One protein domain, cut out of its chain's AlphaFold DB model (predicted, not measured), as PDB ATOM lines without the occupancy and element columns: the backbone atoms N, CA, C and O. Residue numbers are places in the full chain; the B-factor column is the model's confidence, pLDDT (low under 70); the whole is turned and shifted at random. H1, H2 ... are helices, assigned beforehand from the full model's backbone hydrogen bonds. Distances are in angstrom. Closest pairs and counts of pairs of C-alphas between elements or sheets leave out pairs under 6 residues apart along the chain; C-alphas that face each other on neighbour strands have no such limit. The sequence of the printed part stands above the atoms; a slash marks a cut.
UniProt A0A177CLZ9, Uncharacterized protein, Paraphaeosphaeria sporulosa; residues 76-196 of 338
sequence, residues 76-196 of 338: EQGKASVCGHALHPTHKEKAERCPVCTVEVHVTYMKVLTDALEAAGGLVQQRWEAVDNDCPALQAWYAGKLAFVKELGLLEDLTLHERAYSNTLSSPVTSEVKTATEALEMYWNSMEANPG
ATOM      1  N   GLU A  76     102.580   1.500  -1.299       68.06
ATOM      2  CA  GLU A  76     102.716   0.507  -2.360       68.06
ATOM      3  C   GLU A  76     101.303   0.185  -2.850       68.06
ATOM      4  O   GLU A  76     100.699  -0.827  -2.490       68.06
ATOM      5  N   GLN A  77     100.744   1.118  -3.621       79.31
ATOM      6  CA  GLN A  77      99.461   0.966  -4.284       79.31
ATOM      7  C   GLN A  77      99.493  -0.344  -5.075       79.31
ATOM      8  O   GLN A  77     100.412  -0.598  -5.854       79.31
ATOM      9  N   GLY A  78      98.496  -1.197  -4.836       86.69
ATOM     10  CA  GLY A  78      98.380  -2.484  -5.515       86.69
ATOM     11  C   GLY A  78      99.045  -3.669  -4.813       86.69
ATOM     12  O   GLY A  78      99.278  -4.673  -5.478       86.69
ATOM     13  N   LYS A  79      99.323  -3.624  -3.502       91.69
ATOM     14  CA  LYS A  79      99.653  -4.829  -2.711       91.69
ATOM     15  C   LYS A  79      98.693  -5.035  -1.540       91.69
ATOM     16  O   LYS A  79      98.194  -4.080  -0.954       91.69
ATOM     17  N   ALA A  80      98.448  -6.296  -1.192       92.94
ATOM     18  CA  ALA A  80      97.640  -6.665  -0.031       92.94
ATOM     19  C   ALA A  80      98.402  -6.425   1.283       92.94
ATOM     20  O   ALA A  80      99.576  -6.780   1.391       92.94
ATOM     21  N   SER A  81      97.740  -5.870   2.304       91.31
ATOM     22  CA  SER A  81      98.428  -5.410   3.522       91.31
ATOM     23  C   SER A  81      98.959  -6.531   4.422       91.31
ATOM     24  O   SER A  81      99.926  -6.314   5.149       91.31
ATOM     25  N   VAL A  82      98.334  -7.712   4.404       91.69
ATOM     26  CA  VAL A  82      98.707  -8.856   5.255       91.69
ATOM     27  C   VAL A  82      99.655  -9.801   4.526       91.69
ATOM     28  O   VAL A  82     100.693 -10.160   5.072       91.69
ATOM     29  N   CYS A  83      99.322 -10.210   3.297       93.06
ATOM     30  CA  CYS A  83     100.121 -11.195   2.558       93.06
ATOM     31  C   CYS A  83     101.183 -10.581   1.631       93.06
ATOM     32  O   CYS A  83     102.000 -11.318   1.093       93.06
ATOM     33  N   GLY A  84     101.170  -9.263   1.392       91.62
ATOM     34  CA  GLY A  84     102.165  -8.568   0.560       91.62
ATOM     35  C   GLY A  84     102.105  -8.873  -0.942       91.62
ATOM     36  O   GLY A  84     102.865  -8.296  -1.717       91.62
ATOM     37  N   HIS A  85     101.211  -9.763  -1.377       94.12
ATOM     38  CA  HIS A  85     101.026 -10.101  -2.787       94.12
ATOM     39  C   HIS A  85     100.498  -8.913  -3.598       94.12
ATOM     40  O   HIS A  85      99.629  -8.172  -3.129       94.12
ATOM     41  N   ALA A  86     100.987  -8.779  -4.834       93.50
ATOM     42  CA  ALA A  86     100.480  -7.806  -5.791       93.50
ATOM     43  C   ALA A  86      99.028  -8.131  -6.180       93.50
ATOM     44  O   ALA A  86      98.682  -9.281  -6.461       93.50
ATOM     45  N   LEU A  87      98.184  -7.105  -6.182       93.56
ATOM     46  CA  LEU A  87      96.759  -7.159  -6.476       93.56
ATOM     47  C   LEU A  87      96.483  -6.650  -7.886       93.56
ATOM     48  O   LEU A  87      97.153  -5.745  -8.386       93.56
ATOM     49  N   HIS A  88      95.455  -7.214  -8.515       93.12
ATOM     50  CA  HIS A  88      94.975  -6.707  -9.789       93.12
ATOM     51  C   HIS A  88      94.416  -5.279  -9.620       93.12
ATOM     52  O   HIS A  88      93.752  -5.018  -8.616       93.12
ATOM     53  N   PRO A  89      94.615  -4.350 -10.581       91.56
ATOM     54  CA  PRO A  89      94.157  -2.958 -10.454       91.56
ATOM     55  C   PRO A  89      92.645  -2.773 -10.265       91.56
ATOM     56  O   PRO A  89      92.201  -1.713  -9.839       91.56
ATOM     57  N   THR A  90      91.836  -3.781 -10.604       92.00
ATOM     58  CA  THR A  90      90.380  -3.765 -10.360       92.00
ATOM     59  C   THR A  90      90.020  -4.066  -8.913       92.00
ATOM     60  O   THR A  90      88.893  -3.804  -8.492       92.00
ATOM     61  N   HIS A  91      90.941  -4.649  -8.150       90.50
ATOM     62  CA  HIS A  91      90.728  -4.926  -6.743       90.50
ATOM     63  C   HIS A  91      90.863  -3.622  -5.968       90.50
ATOM     64  O   HIS A  91      91.670  -2.755  -6.301       90.50
ATOM     65  N   LYS A  92      90.050  -3.468  -4.921       75.31
ATOM     66  CA  LYS A  92      90.113  -2.286  -4.060       75.31
ATOM     67  C   LYS A  92      91.538  -2.130  -3.528       75.31
ATOM     68  O   LYS A  92      92.114  -3.095  -3.031       75.31
ATOM     69  N   GLU A  93      92.048  -0.902  -3.534       68.69
ATOM     70  CA  GLU A  93      93.415  -0.556  -3.105       68.69
ATOM     71  C   GLU A  93      93.732  -0.906  -1.634       68.69
ATOM     72  O   GLU A  93      94.861  -0.736  -1.190       68.69
ATOM     73  N   LYS A  94      92.753  -1.396  -0.859       77.56
ATOM     74  CA  LYS A  94      92.869  -1.703   0.575       77.56
ATOM     75  C   LYS A  94      92.343  -3.095   0.934       77.56
ATOM     76  O   LYS A  94      91.641  -3.252   1.930       77.56
ATOM     77  N   ALA A  95      92.614  -4.100   0.104       91.19
ATOM     78  CA  ALA A  95      92.347  -5.481   0.492       91.19
ATOM     79  C   ALA A  95      93.409  -5.961   1.495       91.19
ATOM     80  O   ALA A  95      94.610  -5.817   1.263       91.19
ATOM     81  N   GLU A  96      92.970  -6.553   2.607       93.19
ATOM     82  CA  GLU A  96      93.895  -7.108   3.601       93.19
ATOM     83  C   GLU A  96      94.667  -8.306   3.042       93.19
ATOM     84  O   GLU A  96      95.870  -8.446   3.256       93.19
ATOM     85  N   ARG A  97      93.983  -9.155   2.274       95.56
ATOM     86  CA  ARG A  97      94.526 -10.358   1.638       95.56
ATOM     87  C   ARG A  97      94.231 -10.340   0.147       95.56
ATOM     88  O   ARG A  97      93.228  -9.772  -0.285       95.56
ATOM     89  N   CYS A  98      95.101 -10.966  -0.639       95.88
ATOM     90  CA  CYS A  98      94.807 -11.211  -2.044       95.88
ATOM     91  C   CYS A  98      93.773 -12.341  -2.199       95.88
ATOM     92  O   CYS A  98      93.675 -13.191  -1.310       95.88
ATOM     93  N   PRO A  99      93.044 -12.389  -3.332       97.06
ATOM     94  CA  PRO A  99      92.041 -13.421  -3.604       97.06
ATOM     95  C   PRO A  99      92.518 -14.852  -3.346       97.06
ATOM     96  O   PRO A  99      91.807 -15.650  -2.742       97.06
ATOM     97  N   VAL A 100      93.752 -15.156  -3.759       97.25
ATOM     98  CA  VAL A 100      94.356 -16.484  -3.607       97.25
ATOM     99  C   VAL A 100      94.519 -16.848  -2.130       97.25
ATOM    100  O   VAL A 100      94.018 -17.883  -1.698       97.25
ATOM    101  N   CYS A 101      95.118 -15.967  -1.322       97.44
ATOM    102  CA  CYS A 101      95.264 -16.206   0.115       97.44
ATOM    103  C   CYS A 101      93.913 -16.273   0.837       97.44
ATOM    104  O   CYS A 101      93.777 -17.021   1.800       97.44
ATOM    105  N   THR A 102      92.905 -15.518   0.388       97.44
ATOM    106  CA  THR A 102      91.546 -15.625   0.934       97.44
ATOM    107  C   THR A 102      90.986 -17.035   0.727       97.44
ATOM    108  O   THR A 102      90.529 -17.655   1.689       97.44
ATOM    109  N   VAL A 103      91.085 -17.590  -0.486       97.75
ATOM    110  CA  VAL A 103      90.657 -18.972  -0.765       97.75
ATOM    111  C   VAL A 103      91.446 -19.981   0.069       97.75
ATOM    112  O   VAL A 103      90.837 -20.847   0.692       97.75
ATOM    113  N   GLU A 104      92.773 -19.858   0.149       97.19
ATOM    114  CA  GLU A 104      93.621 -20.760   0.949       97.19
ATOM    115  C   GLU A 104      93.214 -20.787   2.428       97.19
ATOM    116  O   GLU A 104      93.103 -21.861   3.032       97.19
ATOM    117  N   VAL A 105      92.950 -19.611   3.005       97.75
ATOM    118  CA  VAL A 105      92.487 -19.460   4.388       97.75
ATOM    119  C   VAL A 105      91.152 -20.173   4.593       97.75
ATOM    120  O   VAL A 105      91.013 -20.964   5.528       97.75
ATOM    121  N   HIS A 106      90.184 -19.960   3.700       97.44
ATOM    122  CA  HIS A 106      88.878 -20.608   3.794       97.44
ATOM    123  C   HIS A 106      88.947 -22.124   3.593       97.44
ATOM    124  O   HIS A 106      88.315 -22.863   4.346       97.44
ATOM    125  N   VAL A 107      89.731 -22.608   2.626       95.81
ATOM    126  CA  VAL A 107      89.926 -24.046   2.391       95.81
ATOM    127  C   VAL A 107      90.562 -24.706   3.613       95.81
ATOM    128  O   VAL A 107      90.096 -25.755   4.056       95.81
ATOM    129  N   THR A 108      91.590 -24.086   4.194       96.12
ATOM    130  CA  THR A 108      92.253 -24.596   5.404       96.12
ATOM    131  C   THR A 108      91.289 -24.627   6.586       96.12
ATOM    132  O   THR A 108      91.180 -25.642   7.269       96.12
ATOM    133  N   TYR A 109      90.523 -23.556   6.788       97.69
ATOM    134  CA  TYR A 109      89.528 -23.484   7.853       97.69
ATOM    135  C   TYR A 109      88.404 -24.521   7.683       97.69
ATOM    136  O   TYR A 109      87.995 -25.167   8.646       97.69
ATOM    137  N   MET A 110      87.944 -24.750   6.450       96.00
ATOM    138  CA  MET A 110      86.944 -25.780   6.158       96.00
ATOM    139  C   MET A 110      87.453 -27.198   6.424       96.00
ATOM    140  O   MET A 110      86.654 -28.040   6.832       96.00
ATOM    141  N   LYS A 111      88.750 -27.474   6.232       94.69
ATOM    142  CA  LYS A 111      89.351 -28.758   6.628       94.69
ATOM    143  C   LYS A 111      89.266 -28.953   8.138       94.69
ATOM    144  O   LYS A 111      88.685 -29.936   8.570       94.69
ATOM    145  N   VAL A 112      89.682 -27.956   8.923       96.62
ATOM    146  CA  VAL A 112      89.603 -27.996  10.397       96.62
ATOM    147  C   VAL A 112      88.168 -28.227  10.889       96.62
ATOM    148  O   VAL A 112      87.931 -29.054  11.765       96.62
ATOM    149  N   LEU A 113      87.182 -27.538  10.300       95.81
ATOM    150  CA  LEU A 113      85.768 -27.764  10.624       95.81
ATOM    151  C   LEU A 113      85.280 -29.164  10.231       95.81
ATOM    152  O   LEU A 113      84.404 -29.714  10.894       95.81
ATOM    153  N   THR A 114      85.797 -29.717   9.134       93.12
ATOM    154  CA  THR A 114      85.452 -31.069   8.679       93.12
ATOM    155  C   THR A 114      86.041 -32.109   9.626       93.12
ATOM    156  O   THR A 114      85.302 -32.980  10.069       93.12
ATOM    157  N   ASP A 115      87.298 -31.953  10.039       93.56
ATOM    158  CA  ASP A 115      87.953 -32.826  11.018       93.56
ATOM    159  C   ASP A 115      87.211 -32.797  12.367       93.56
ATOM    160  O   ASP A 115      86.945 -33.838  12.967       93.56
ATOM    161  N   ALA A 116      86.786 -31.610  12.818       93.94
ATOM    162  CA  ALA A 116      85.970 -31.459  14.024       93.94
ATOM    163  C   ALA A 116      84.592 -32.134  13.896       93.94
ATOM    164  O   ALA A 116      84.101 -32.749  14.845       93.94
ATOM    165  N   LEU A 117      83.963 -32.047  12.719       92.19
ATOM    166  CA  LEU A 117      82.706 -32.736  12.441       92.19
ATOM    167  C   LEU A 117      82.895 -34.257  12.431       92.19
ATOM    168  O   LEU A 117      82.070 -34.965  13.001       92.19
ATOM    169  N   GLU A 118      83.970 -34.760  11.823       89.88
ATOM    170  CA  GLU A 118      84.331 -36.181  11.811       89.88
ATOM    171  C   GLU A 118      84.595 -36.717  13.222       89.88
ATOM    172  O   GLU A 118      84.046 -37.758  13.589       89.88
ATOM    173  N   ALA A 119      85.330 -35.969  14.050       90.25
ATOM    174  CA  ALA A 119      85.557 -36.301  15.457       90.25
ATOM    175  C   ALA A 119      84.253 -36.338  16.278       90.25
ATOM    176  O   ALA A 119      84.113 -37.162  17.180       90.25
ATOM    177  N   ALA A 120      83.268 -35.505  15.929       89.94
ATOM    178  CA  ALA A 120      81.931 -35.507  16.531       89.94
ATOM    179  C   ALA A 120      81.008 -36.635  16.012       89.94
ATOM    180  O   ALA A 120      79.815 -36.643  16.311       89.94
ATOM    181  N   GLY A 121      81.537 -37.584  15.229       85.31
ATOM    182  CA  GLY A 121      80.796 -38.704  14.644       85.31
ATOM    183  C   GLY A 121      80.567 -38.581  13.136       85.31
ATOM    184  O   GLY A 121      80.088 -39.526  12.518       85.31
ATOM    185  N   GLY A 122      80.949 -37.462  12.521       79.06
ATOM    186  CA  GLY A 122      80.889 -37.231  11.083       79.06
ATOM    187  C   GLY A 122      79.480 -37.078  10.516       79.06
ATOM    188  O   GLY A 122      78.462 -37.150  11.203       79.06
ATOM    189  N   LEU A 123      79.415 -36.899   9.196       68.81
ATOM    190  CA  LEU A 123      78.173 -37.015   8.433       68.81
ATOM    191  C   LEU A 123      77.849 -38.504   8.268       68.81
ATOM    192  O   LEU A 123      78.066 -39.068   7.195       68.81
ATOM    193  N   VAL A 124      77.402 -39.185   9.328       59.84
ATOM    194  CA  VAL A 124      77.128 -40.629   9.264       59.84
ATOM    195  C   VAL A 124      76.089 -40.916   8.168       59.84
ATOM    196  O   VAL A 124      74.888 -40.764   8.362       59.84
ATOM    197  N   GLN A 125      76.536 -41.387   7.000       51.75
ATOM    198  CA  GLN A 125      75.656 -41.783   5.891       51.75
ATOM    199  C   GLN A 125      74.903 -43.103   6.162       51.75
ATOM    200  O   GLN A 125      74.052 -43.495   5.359       51.75
ATOM    201  N   GLN A 126      75.216 -43.821   7.253       43.66
ATOM    202  CA  GLN A 126      74.822 -45.228   7.433       43.66
ATOM    203  C   GLN A 126      74.112 -45.608   8.743       43.66
ATOM    204  O   GLN A 126      73.569 -46.711   8.808       43.66
ATOM    205  N   ARG A 127      74.022 -44.737   9.755       44.75
ATOM    206  CA  ARG A 127      73.118 -44.956  10.893       44.75
ATOM    207  C   ARG A 127      71.884 -44.102  10.681       44.75
ATOM    208  O   ARG A 127      71.967 -42.930  10.351       44.75
ATOM    209  N   TRP A 128      70.724 -44.722  10.829       44.72
ATOM    210  CA  TRP A 128      69.413 -44.093  10.669       44.72
ATOM    211  C   TRP A 128      69.095 -43.046  11.752       44.72
ATOM    212  O   TRP A 128      68.007 -42.474  11.751       44.72
ATOM    213  N   GLU A 129      70.043 -42.793  12.647       53.00
ATOM    214  CA  GLU A 129      70.092 -41.659  13.554       53.00
ATOM    215  C   GLU A 129      70.848 -40.555  12.817       53.00
ATOM    216  O   GLU A 129      72.078 -40.527  12.790       53.00
ATOM    217  N   ALA A 130      70.104 -39.691  12.121       56.44
ATOM    218  CA  ALA A 130      70.667 -38.426  11.679       56.44
ATOM    219  C   ALA A 130      71.313 -37.763  12.901       56.44
ATOM    220  O   ALA A 130      70.692 -37.743  13.962       56.44
ATOM    221  N   VAL A 131      72.543 -37.263  12.751       57.09
ATOM    222  CA  VAL A 131      73.148 -36.368  13.743       57.09
ATOM    223  C   VAL A 131      72.081 -35.353  14.134       57.09
ATOM    224  O   VAL A 131      71.470 -34.757  13.241       57.09
ATOM    225  N   ASP A 132      71.812 -35.218  15.435       67.38
ATOM    226  CA  ASP A 132      70.812 -34.269  15.912       67.38
ATOM    227  C   ASP A 132      71.088 -32.913  15.259       67.38
ATOM    228  O   ASP A 132      72.233 -32.456  15.209       67.38
ATOM    229  N   ASN A 133      70.045 -32.260  14.737       69.38
ATOM    230  CA  ASN A 133      70.176 -30.933  14.113       69.38
ATOM    231  C   ASN A 133      70.804 -29.897  15.075       69.38
ATOM    232  O   ASN A 133      71.273 -28.838  14.651       69.38
ATOM    233  N   ASP A 134      70.842 -30.231  16.364       81.12
ATOM    234  CA  ASP A 134      71.436 -29.458  17.442       81.12
ATOM    235  C   ASP A 134      72.932 -29.750  17.666       81.12
ATOM    236  O   ASP A 134      73.526 -29.184  18.580       81.12
ATOM    237  N   CYS A 135      73.576 -30.577  16.829       89.75
ATOM    238  CA  CYS A 135      75.016 -30.827  16.893       89.75
ATOM    239  C   CYS A 135      75.809 -29.539  16.593       89.75
ATOM    240  O   CYS A 135      75.800 -29.055  15.452       89.75
ATOM    241  N   PRO A 136      76.553 -28.987  17.570       93.88
ATOM    242  CA  PRO A 136      77.264 -27.723  17.389       93.88
ATOM    243  C   PRO A 136      78.346 -27.784  16.303       93.88
ATOM    244  O   PRO A 136      78.562 -26.795  15.604       93.88
ATOM    245  N   ALA A 137      78.997 -28.940  16.119       93.19
ATOM    246  CA  ALA A 137      80.004 -29.140  15.074       93.19
ATOM    247  C   ALA A 137      79.383 -29.069  13.669       93.19
ATOM    248  O   ALA A 137      79.935 -28.424  12.776       93.19
ATOM    249  N   LEU A 138      78.190 -29.646  13.487       91.62
ATOM    250  CA  LEU A 138      77.450 -29.558  12.229       91.62
ATOM    251  C   LEU A 138      77.019 -28.112  11.942       91.62
ATOM    252  O   LEU A 138      77.177 -27.627  10.821       91.62
ATOM    253  N   GLN A 139      76.532 -27.397  12.961       93.69
ATOM    254  CA  GLN A 139      76.180 -25.979  12.843       93.69
ATOM    255  C   GLN A 139      77.399 -25.113  12.485       93.69
ATOM    256  O   GLN A 139      77.296 -24.247  11.614       93.69
ATOM    257  N   ALA A 140      78.559 -25.368  13.103       95.56
ATOM    258  CA  ALA A 140      79.815 -24.679  12.807       95.56
ATOM    259  C   ALA A 140      80.257 -24.923  11.360       95.56
ATOM    260  O   ALA A 140      80.571 -23.977  10.637       95.56
ATOM    261  N   TRP A 141      80.212 -26.179  10.918       95.00
ATOM    262  CA  TRP A 141      80.565 -26.565   9.556       95.00
ATOM    263  C   TRP A 141      79.668 -25.889   8.513       95.00
ATOM    264  O   TRP A 141      80.168 -25.318   7.542       95.00
ATOM    265  N   TYR A 142      78.346 -25.866   8.728       93.75
ATOM    266  CA  TYR A 142      77.420 -25.155   7.842       93.75
ATOM    267  C   TYR A 142      77.659 -23.645   7.830       93.75
ATOM    268  O   TYR A 142      77.607 -23.035   6.761       93.75
ATOM    269  N   ALA A 143      77.933 -23.039   8.989       95.81
ATOM    270  CA  ALA A 143      78.247 -21.617   9.078       95.81
ATOM    271  C   ALA A 143      79.531 -21.276   8.301       95.81
ATOM    272  O   ALA A 143      79.526 -20.337   7.504       95.81
ATOM    273  N   GLY A 144      80.590 -22.077   8.465       95.94
ATOM    274  CA  GLY A 144      81.839 -21.943   7.714       95.94
ATOM    275  C   GLY A 144      81.631 -22.111   6.209       95.94
ATOM    276  O   GLY A 144      82.069 -21.267   5.426       95.94
ATOM    277  N   LYS A 145      80.871 -23.136   5.798       95.25
ATOM    278  CA  LYS A 145      80.542 -23.379   4.389       95.25
ATOM    279  C   LYS A 145      79.763 -22.218   3.781       95.25
ATOM    280  O   LYS A 145      80.086 -21.779   2.682       95.25
ATOM    281  N   LEU A 146      78.755 -21.700   4.482       96.12
ATOM    282  CA  LEU A 146      77.965 -20.565   4.010       96.12
ATOM    283  C   LEU A 146      78.813 -19.293   3.893       96.12
ATOM    284  O   LEU A 146      78.659 -18.552   2.926       96.12
ATOM    285  N   ALA A 147      79.702 -19.037   4.858       96.88
ATOM    286  CA  ALA A 147      80.638 -17.919   4.791       96.88
ATOM    287  C   ALA A 147      81.574 -18.048   3.580       96.88
ATOM    288  O   ALA A 147      81.741 -17.085   2.841       96.88
ATOM    289  N   PHE A 148      82.105 -19.247   3.325       96.75
ATOM    290  CA  PHE A 148      82.978 -19.479   2.178       96.75
ATOM    291  C   PHE A 148      82.244 -19.337   0.835       96.75
ATOM    292  O   PHE A 148      82.761 -18.708  -0.078       96.75
ATOM    293  N   VAL A 149      81.008 -19.838   0.716       96.75
ATOM    294  CA  VAL A 149      80.191 -19.666  -0.502       96.75
ATOM    295  C   VAL A 149      79.935 -18.190  -0.811       96.75
ATOM    296  O   VAL A 149      79.974 -17.795  -1.972       96.75
ATOM    297  N   LYS A 150      79.699 -17.360   0.212       97.19
ATOM    298  CA  LYS A 150      79.557 -15.909   0.017       97.19
ATOM    299  C   LYS A 150      80.839 -15.289  -0.533       97.19
ATOM    300  O   LYS A 150      80.761 -14.474  -1.443       97.19
ATOM    301  N   GLU A 151      81.990 -15.706  -0.014       96.94
ATOM    302  CA  GLU A 151      83.289 -15.224  -0.485       96.94
ATOM    303  C   GLU A 151      83.570 -15.653  -1.932       96.94
ATOM    304  O   GLU A 151      84.027 -14.848  -2.737       96.94
ATOM    305  N   LEU A 152      83.212 -16.888  -2.305       96.56
ATOM    306  CA  LEU A 152      83.300 -17.352  -3.693       96.56
ATOM    307  C   LEU A 152      82.428 -16.513  -4.636       96.56
ATOM    308  O   LEU A 152      82.890 -16.161  -5.715       96.56
ATOM    309  N   GLY A 153      81.221 -16.124  -4.213       97.31
ATOM    310  CA  GLY A 153      80.377 -15.213  -4.994       97.31
ATOM    311  C   GLY A 153      81.032 -13.845  -5.230       97.31
ATOM    312  O   GLY A 153      80.995 -13.325  -6.341       97.31
ATOM    313  N   LEU A 154      81.711 -13.287  -4.219       96.31
ATOM    314  CA  LEU A 154      82.475 -12.043  -4.382       96.31
ATOM    315  C   LEU A 154      83.656 -12.213  -5.347       96.31
ATOM    316  O   LEU A 154      83.960 -11.304  -6.119       96.31
ATOM    317  N   LEU A 155      84.324 -13.367  -5.317       96.56
ATOM    318  CA  LEU A 155      85.409 -13.681  -6.245       96.56
ATOM    319  C   LEU A 155      84.910 -13.808  -7.683       96.56
ATOM    320  O   LEU A 155      85.554 -13.277  -8.585       96.56
ATOM    321  N   GLU A 156      83.764 -14.449  -7.904       97.06
ATOM    322  CA  GLU A 156      83.123 -14.529  -9.220       97.06
ATOM    323  C   GLU A 156      82.837 -13.130  -9.785       97.06
ATOM    324  O   GLU A 156      83.251 -12.834 -10.910       97.06
ATOM    325  N   ASP A 157      82.253 -12.233  -8.989       96.81
ATOM    326  CA  ASP A 157      82.034 -10.837  -9.387       96.81
ATOM    327  C   ASP A 157      83.355 -10.124  -9.731       96.81
ATOM    328  O   ASP A 157      83.463  -9.437 -10.754       96.81
ATOM    329  N   LEU A 158      84.406 -10.324  -8.925       95.62
ATOM    330  CA  LEU A 158      85.734  -9.769  -9.200       95.62
ATOM    331  C   LEU A 158      86.320 -10.299 -10.513       95.62
ATOM    332  O   LEU A 158      86.881  -9.507 -11.271       95.62
ATOM    333  N   THR A 159      86.137 -11.581 -10.847       96.44
ATOM    334  CA  THR A 159      86.621 -12.128 -12.127       96.44
ATOM    335  C   THR A 159      85.956 -11.477 -13.339       96.44
ATOM    336  O   THR A 159      86.606 -11.267 -14.367       96.44
ATOM    337  N   LEU A 160      84.674 -11.102 -13.234       96.50
ATOM    338  CA  LEU A 160      83.977 -10.373 -14.295       96.50
ATOM    339  C   LEU A 160      84.593  -8.985 -14.495       96.50
ATOM    340  O   LEU A 160      84.804  -8.562 -15.636       96.50
ATOM    341  N   HIS A 161      84.938  -8.302 -13.402       95.38
ATOM    342  CA  HIS A 161      85.631  -7.017 -13.451       95.38
ATOM    343  C   HIS A 161      87.055  -7.133 -14.004       95.38
ATOM    344  O   HIS A 161      87.433  -6.324 -14.851       95.38
ATOM    345  N   GLU A 162      87.827  -8.142 -13.587       95.19
ATOM    346  CA  GLU A 162      89.159  -8.425 -14.136       95.19
ATOM    347  C   GLU A 162      89.088  -8.652 -15.649       95.19
ATOM    348  O   GLU A 162      89.799  -7.993 -16.406       95.19
ATOM    349  N   ARG A 163      88.161  -9.502 -16.111       94.69
ATOM    350  CA  ARG A 163      87.961  -9.775 -17.541       94.69
ATOM    351  C   ARG A 163      87.557  -8.516 -18.311       94.69
ATOM    352  O   ARG A 163      88.083  -8.274 -19.398       94.69
ATOM    353  N   ALA A 164      86.641  -7.711 -17.773       95.12
ATOM    354  CA  ALA A 164      86.243  -6.448 -18.393       95.12
ATOM    355  C   ALA A 164      87.434  -5.486 -18.517       95.12
ATOM    356  O   ALA A 164      87.640  -4.898 -19.577       95.12
ATOM    357  N   TYR A 165      88.258  -5.385 -17.474       93.25
ATOM    358  CA  TYR A 165      89.470  -4.572 -17.475       93.25
ATOM    359  C   TYR A 165      90.497  -5.074 -18.498       93.25
ATOM    360  O   TYR A 165      90.980  -4.283 -19.313       93.25
ATOM    361  N   SER A 166      90.759  -6.384 -18.547       92.75
ATOM    362  CA  SER A 166      91.662  -6.992 -19.534       92.75
ATOM    363  C   SER A 166      91.218  -6.747 -20.979       92.75
ATOM    364  O   SER A 166      92.059  -6.578 -21.854       92.75
ATOM    365  N   ASN A 167      89.912  -6.666 -21.248       93.94
ATOM    366  CA  ASN A 167      89.408  -6.350 -22.588       93.94
ATOM    367  C   ASN A 167      89.652  -4.885 -22.997       93.94
ATOM    368  O   ASN A 167      89.675  -4.579 -24.188       93.94
ATOM    369  N   THR A 168      89.809  -3.972 -22.031       94.31
ATOM    370  CA  THR A 168      90.015  -2.536 -22.302       94.31
ATOM    371  C   THR A 168      91.480  -2.148 -22.486       94.31
ATOM    372  O   THR A 168      91.768  -1.202 -23.219       94.31
ATOM    373  N   LEU A 169      92.415  -2.868 -21.860       87.88
ATOM    374  CA  LEU A 169      93.845  -2.581 -21.945       87.88
ATOM    375  C   LEU A 169      94.583  -3.670 -22.721       87.88
ATOM    376  O   LEU A 169      94.568  -4.836 -22.360       87.88
ATOM    377  N   SER A 170      95.332  -3.263 -23.748       80.12
ATOM    378  CA  SER A 170      96.188  -4.173 -24.523       80.12
ATOM    379  C   SER A 170      97.499  -4.540 -23.806       80.12
ATOM    380  O   SER A 170      98.339  -5.223 -24.394       80.12
ATOM    381  N   SER A 171      97.717  -4.052 -22.580       80.25
ATOM    382  CA  SER A 171      98.926  -4.362 -21.820       80.25
ATOM    383  C   SER A 171      98.747  -5.696 -21.102       80.25
ATOM    384  O   SER A 171      97.771  -5.843 -20.366       80.25
ATOM    385  N   PRO A 172      99.674  -6.653 -21.262       76.25
ATOM    386  CA  PRO A 172      99.621  -7.887 -20.498       76.25
ATOM    387  C   PRO A 172      99.747  -7.578 -19.001       76.25
ATOM    388  O   PRO A 172     100.596  -6.781 -18.591       76.25
ATOM    389  N   VAL A 173      98.893  -8.210 -18.199       76.25
ATOM    390  CA  VAL A 173      99.037  -8.263 -16.740       76.25
ATOM    391  C   VAL A 173     100.346  -8.993 -16.431       76.25
ATOM    392  O   VAL A 173     100.663 -10.004 -17.063       76.25
ATOM    393  N   THR A 174     101.152  -8.457 -15.516       75.69
ATOM    394  CA  THR A 174     102.420  -9.081 -15.121       75.69
ATOM    395  C   THR A 174     102.158 -10.398 -14.386       75.69
ATOM    396  O   THR A 174     101.184 -10.527 -13.649       75.69
ATOM    397  N   SER A 175     103.039 -11.388 -14.563       75.56
ATOM    398  CA  SER A 175     102.876 -12.752 -14.025       75.56
ATOM    399  C   SER A 175     102.877 -12.857 -12.494       75.56
ATOM    400  O   SER A 175     102.680 -13.941 -11.959       75.56
ATOM    401  N   GLU A 176     103.150 -11.764 -11.784       87.81
ATOM    402  CA  GLU A 176     103.263 -11.731 -10.321       87.81
ATOM    403  C   GLU A 176     101.966 -11.284  -9.625       87.81
ATOM    404  O   GLU A 176     101.869 -11.345  -8.400       87.81
ATOM    405  N   VAL A 177     100.964 -10.835 -10.387       93.44
ATOM    406  CA  VAL A 177      99.689 -10.352  -9.845       93.44
ATOM    407  C   VAL A 177      98.778 -11.529  -9.514       93.44
ATOM    408  O   VAL A 177      98.468 -12.337 -10.386       93.44
ATOM    409  N   LYS A 178      98.303 -11.591  -8.267       94.81
ATOM    410  CA  LYS A 178      97.323 -12.589  -7.823       94.81
ATOM    411  C   LYS A 178      95.914 -12.153  -8.212       94.81
ATOM    412  O   LYS A 178      95.390 -11.179  -7.661       94.81
ATOM    413  N   THR A 179      95.314 -12.877  -9.152       95.75
ATOM    414  CA  THR A 179      93.988 -12.567  -9.703       95.75
ATOM    415  C   THR A 179      92.875 -13.361  -9.020       95.75
ATOM    416  O   THR A 179      93.111 -14.390  -8.381       95.75
ATOM    417  N   ALA A 180      91.637 -12.886  -9.143       96.88
ATOM    418  CA  ALA A 180      90.461 -13.624  -8.692       96.88
ATOM    419  C   ALA A 180      90.224 -14.878  -9.552       96.88
ATOM    420  O   ALA A 180      89.787 -15.903  -9.029       96.88
ATOM    421  N   THR A 181      90.585 -14.844 -10.842       96.44
ATOM    422  CA  THR A 181      90.547 -16.039 -11.704       96.44
ATOM    423  C   THR A 181      91.454 -17.160 -11.194       96.44
ATOM    424  O   THR A 181      90.998 -18.296 -11.085       96.44
ATOM    425  N   GLU A 182      92.697 -16.846 -10.808       96.88
ATOM    426  CA  GLU A 182      93.642 -17.814 -10.227       96.88
ATOM    427  C   GLU A 182      93.087 -18.410  -8.925       96.88
ATOM    428  O   GLU A 182      93.186 -19.615  -8.688       96.88
ATOM    429  N   ALA A 183      92.452 -17.581  -8.091       97.31
ATOM    430  CA  ALA A 183      91.851 -18.019  -6.835       97.31
ATOM    431  C   ALA A 183      90.685 -19.005  -7.046       97.31
ATOM    432  O   ALA A 183      90.602 -20.017  -6.345       97.31
ATOM    433  N   LEU A 184      89.809 -18.753  -8.028       97.12
ATOM    434  CA  LEU A 184      88.725 -19.680  -8.371       97.12
ATOM    435  C   LEU A 184      89.261 -20.996  -8.941       97.12
ATOM    436  O   LEU A 184      88.798 -22.061  -8.541       97.12
ATOM    437  N   GLU A 185      90.251 -20.946  -9.834       96.62
ATOM    438  CA  GLU A 185      90.893 -22.154 -10.364       96.62
ATOM    439  C   GLU A 185      91.529 -22.983  -9.243       96.62
ATOM    440  O   GLU A 185      91.325 -24.195  -9.178       96.62
ATOM    441  N   MET A 186      92.237 -22.339  -8.310       95.88
ATOM    442  CA  MET A 186      92.785 -23.000  -7.126       95.88
ATOM    443  C   MET A 186      91.691 -23.693  -6.307       95.88
ATOM    444  O   MET A 186      91.866 -24.848  -5.910       95.88
ATOM    445  N   TYR A 187      90.562 -23.020  -6.069       95.31
ATOM    446  CA  TYR A 187      89.432 -23.614  -5.359       95.31
ATOM    447  C   TYR A 187      88.907 -24.860  -6.084       95.31
ATOM    448  O   TYR A 187      88.866 -25.932  -5.479       95.31
ATOM    449  N   TRP A 188      88.568 -24.757  -7.371       94.12
ATOM    450  CA  TRP A 188      88.026 -25.885  -8.137       94.12
ATOM    451  C   TRP A 188      88.999 -27.063  -8.187       94.12
ATOM    452  O   TRP A 188      88.608 -28.188  -7.874       94.12
ATOM    453  N   ASN A 189      90.286 -26.796  -8.420       94.00
ATOM    454  CA  ASN A 189      91.336 -27.814  -8.378       94.00
ATOM    455  C   ASN A 189      91.428 -28.492  -7.000       94.00
ATOM    456  O   ASN A 189      91.602 -29.709  -6.906       94.00
ATOM    457  N   SER A 190      91.283 -27.730  -5.910       90.06
ATOM    458  CA  SER A 190      91.306 -28.280  -4.548       90.06
ATOM    459  C   SER A 190      90.101 -29.184  -4.246       90.06
ATOM    460  O   SER A 190      90.248 -30.179  -3.528       90.06
ATOM    461  N   MET A 191      88.936 -28.868  -4.823       85.50
ATOM    462  CA  MET A 191      87.706 -29.649  -4.682       85.50
ATOM    463  C   MET A 191      87.743 -30.923  -5.530       85.50
ATOM    464  O   MET A 191      87.326 -31.980  -5.058       85.50
ATOM    465  N   GLU A 192      88.293 -30.854  -6.745       87.25
ATOM    466  CA  GLU A 192      88.513 -32.025  -7.603       87.25
ATOM    467  C   GLU A 192      89.510 -33.009  -6.982       87.25
ATOM    468  O   GLU A 192      89.287 -34.220  -7.003       87.25
ATOM    469  N   ALA A 193      90.576 -32.495  -6.361       85.62
ATOM    470  CA  ALA A 193      91.557 -33.312  -5.652       85.62
ATOM    471  C   ALA A 193      90.979 -33.998  -4.398       85.62
ATOM    472  O   ALA A 193      91.479 -35.047  -3.991       85.62
ATOM    473  N   ASN A 194      89.923 -33.438  -3.796       79.12
ATOM    474  CA  ASN A 194      89.277 -33.962  -2.591       79.12
ATOM    475  C   ASN A 194      87.789 -34.259  -2.831       79.12
ATOM    476  O   ASN A 194      86.916 -33.588  -2.269       79.12
ATOM    477  N   PRO A 195      87.457 -35.327  -3.582       72.69
ATOM    478  CA  PRO A 195      86.068 -35.665  -3.883       72.69
ATOM    479  C   PRO A 195      85.241 -35.965  -2.623       72.69
ATOM    480  O   PRO A 195      84.015 -35.906  -2.675       72.69
ATOM    481  N   GLY A 196      85.876 -36.271  -1.483       69.12
ATOM    482  CA  GLY A 196      85.201 -36.424  -0.190       69.12
ATOM    483  C   GLY A 196      84.474 -35.156   0.275       69.12
ATOM    484  O   GLY A 196      83.394 -35.262   0.845       69.12
TER     485      GLY A 196
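Overview. This is residues 76 to 196 of the 338 residues of an uncharacterized protein of Paraphaeosphaeria sporulosa (UniProt A0A177CLZ9). H2 and H1 make a long helical hairpin, and shorter H3 folds back on it: an up-and-down bundle, each helix running against the one before. Residues 124 to 130 and 167 to 172 stick out at opposite ends. The printed part has 121 residues with named helices H1, H2, H3 in order: all helix, loose, radius of gyration of the C-alphas 17.9 A, spans 60 by 25 by 20 A.

Arrangement. H2, residues 136 to 168, touches H1, residues 99 to 119, at a shallow tilt of 18 degrees; their closest C-alphas, Leu 117 and Ala 137, are 5.2 A apart. H3, residues 180 to 193, touches residues 99 to 107 of H1 alone, with closest C-alphas Val 100 and Ala 183, 4.4 A. Every O i to N i+4 pair in H1, H2 and H3 is within hydrogen-bond range.

Along the chain. H2, 48.7 A long, begins at C-alpha 136 (77.264, -27.723, 17.389). H1 is 30.5 A long; H3, 20.0 A, ends at C-alpha 193 (91.557, -33.312, -5.652).

Size, cuts and confidence. The printed part has no cut; both links are long. Residues 76, 93, 123 to 133 and 196 have pLDDT under 70.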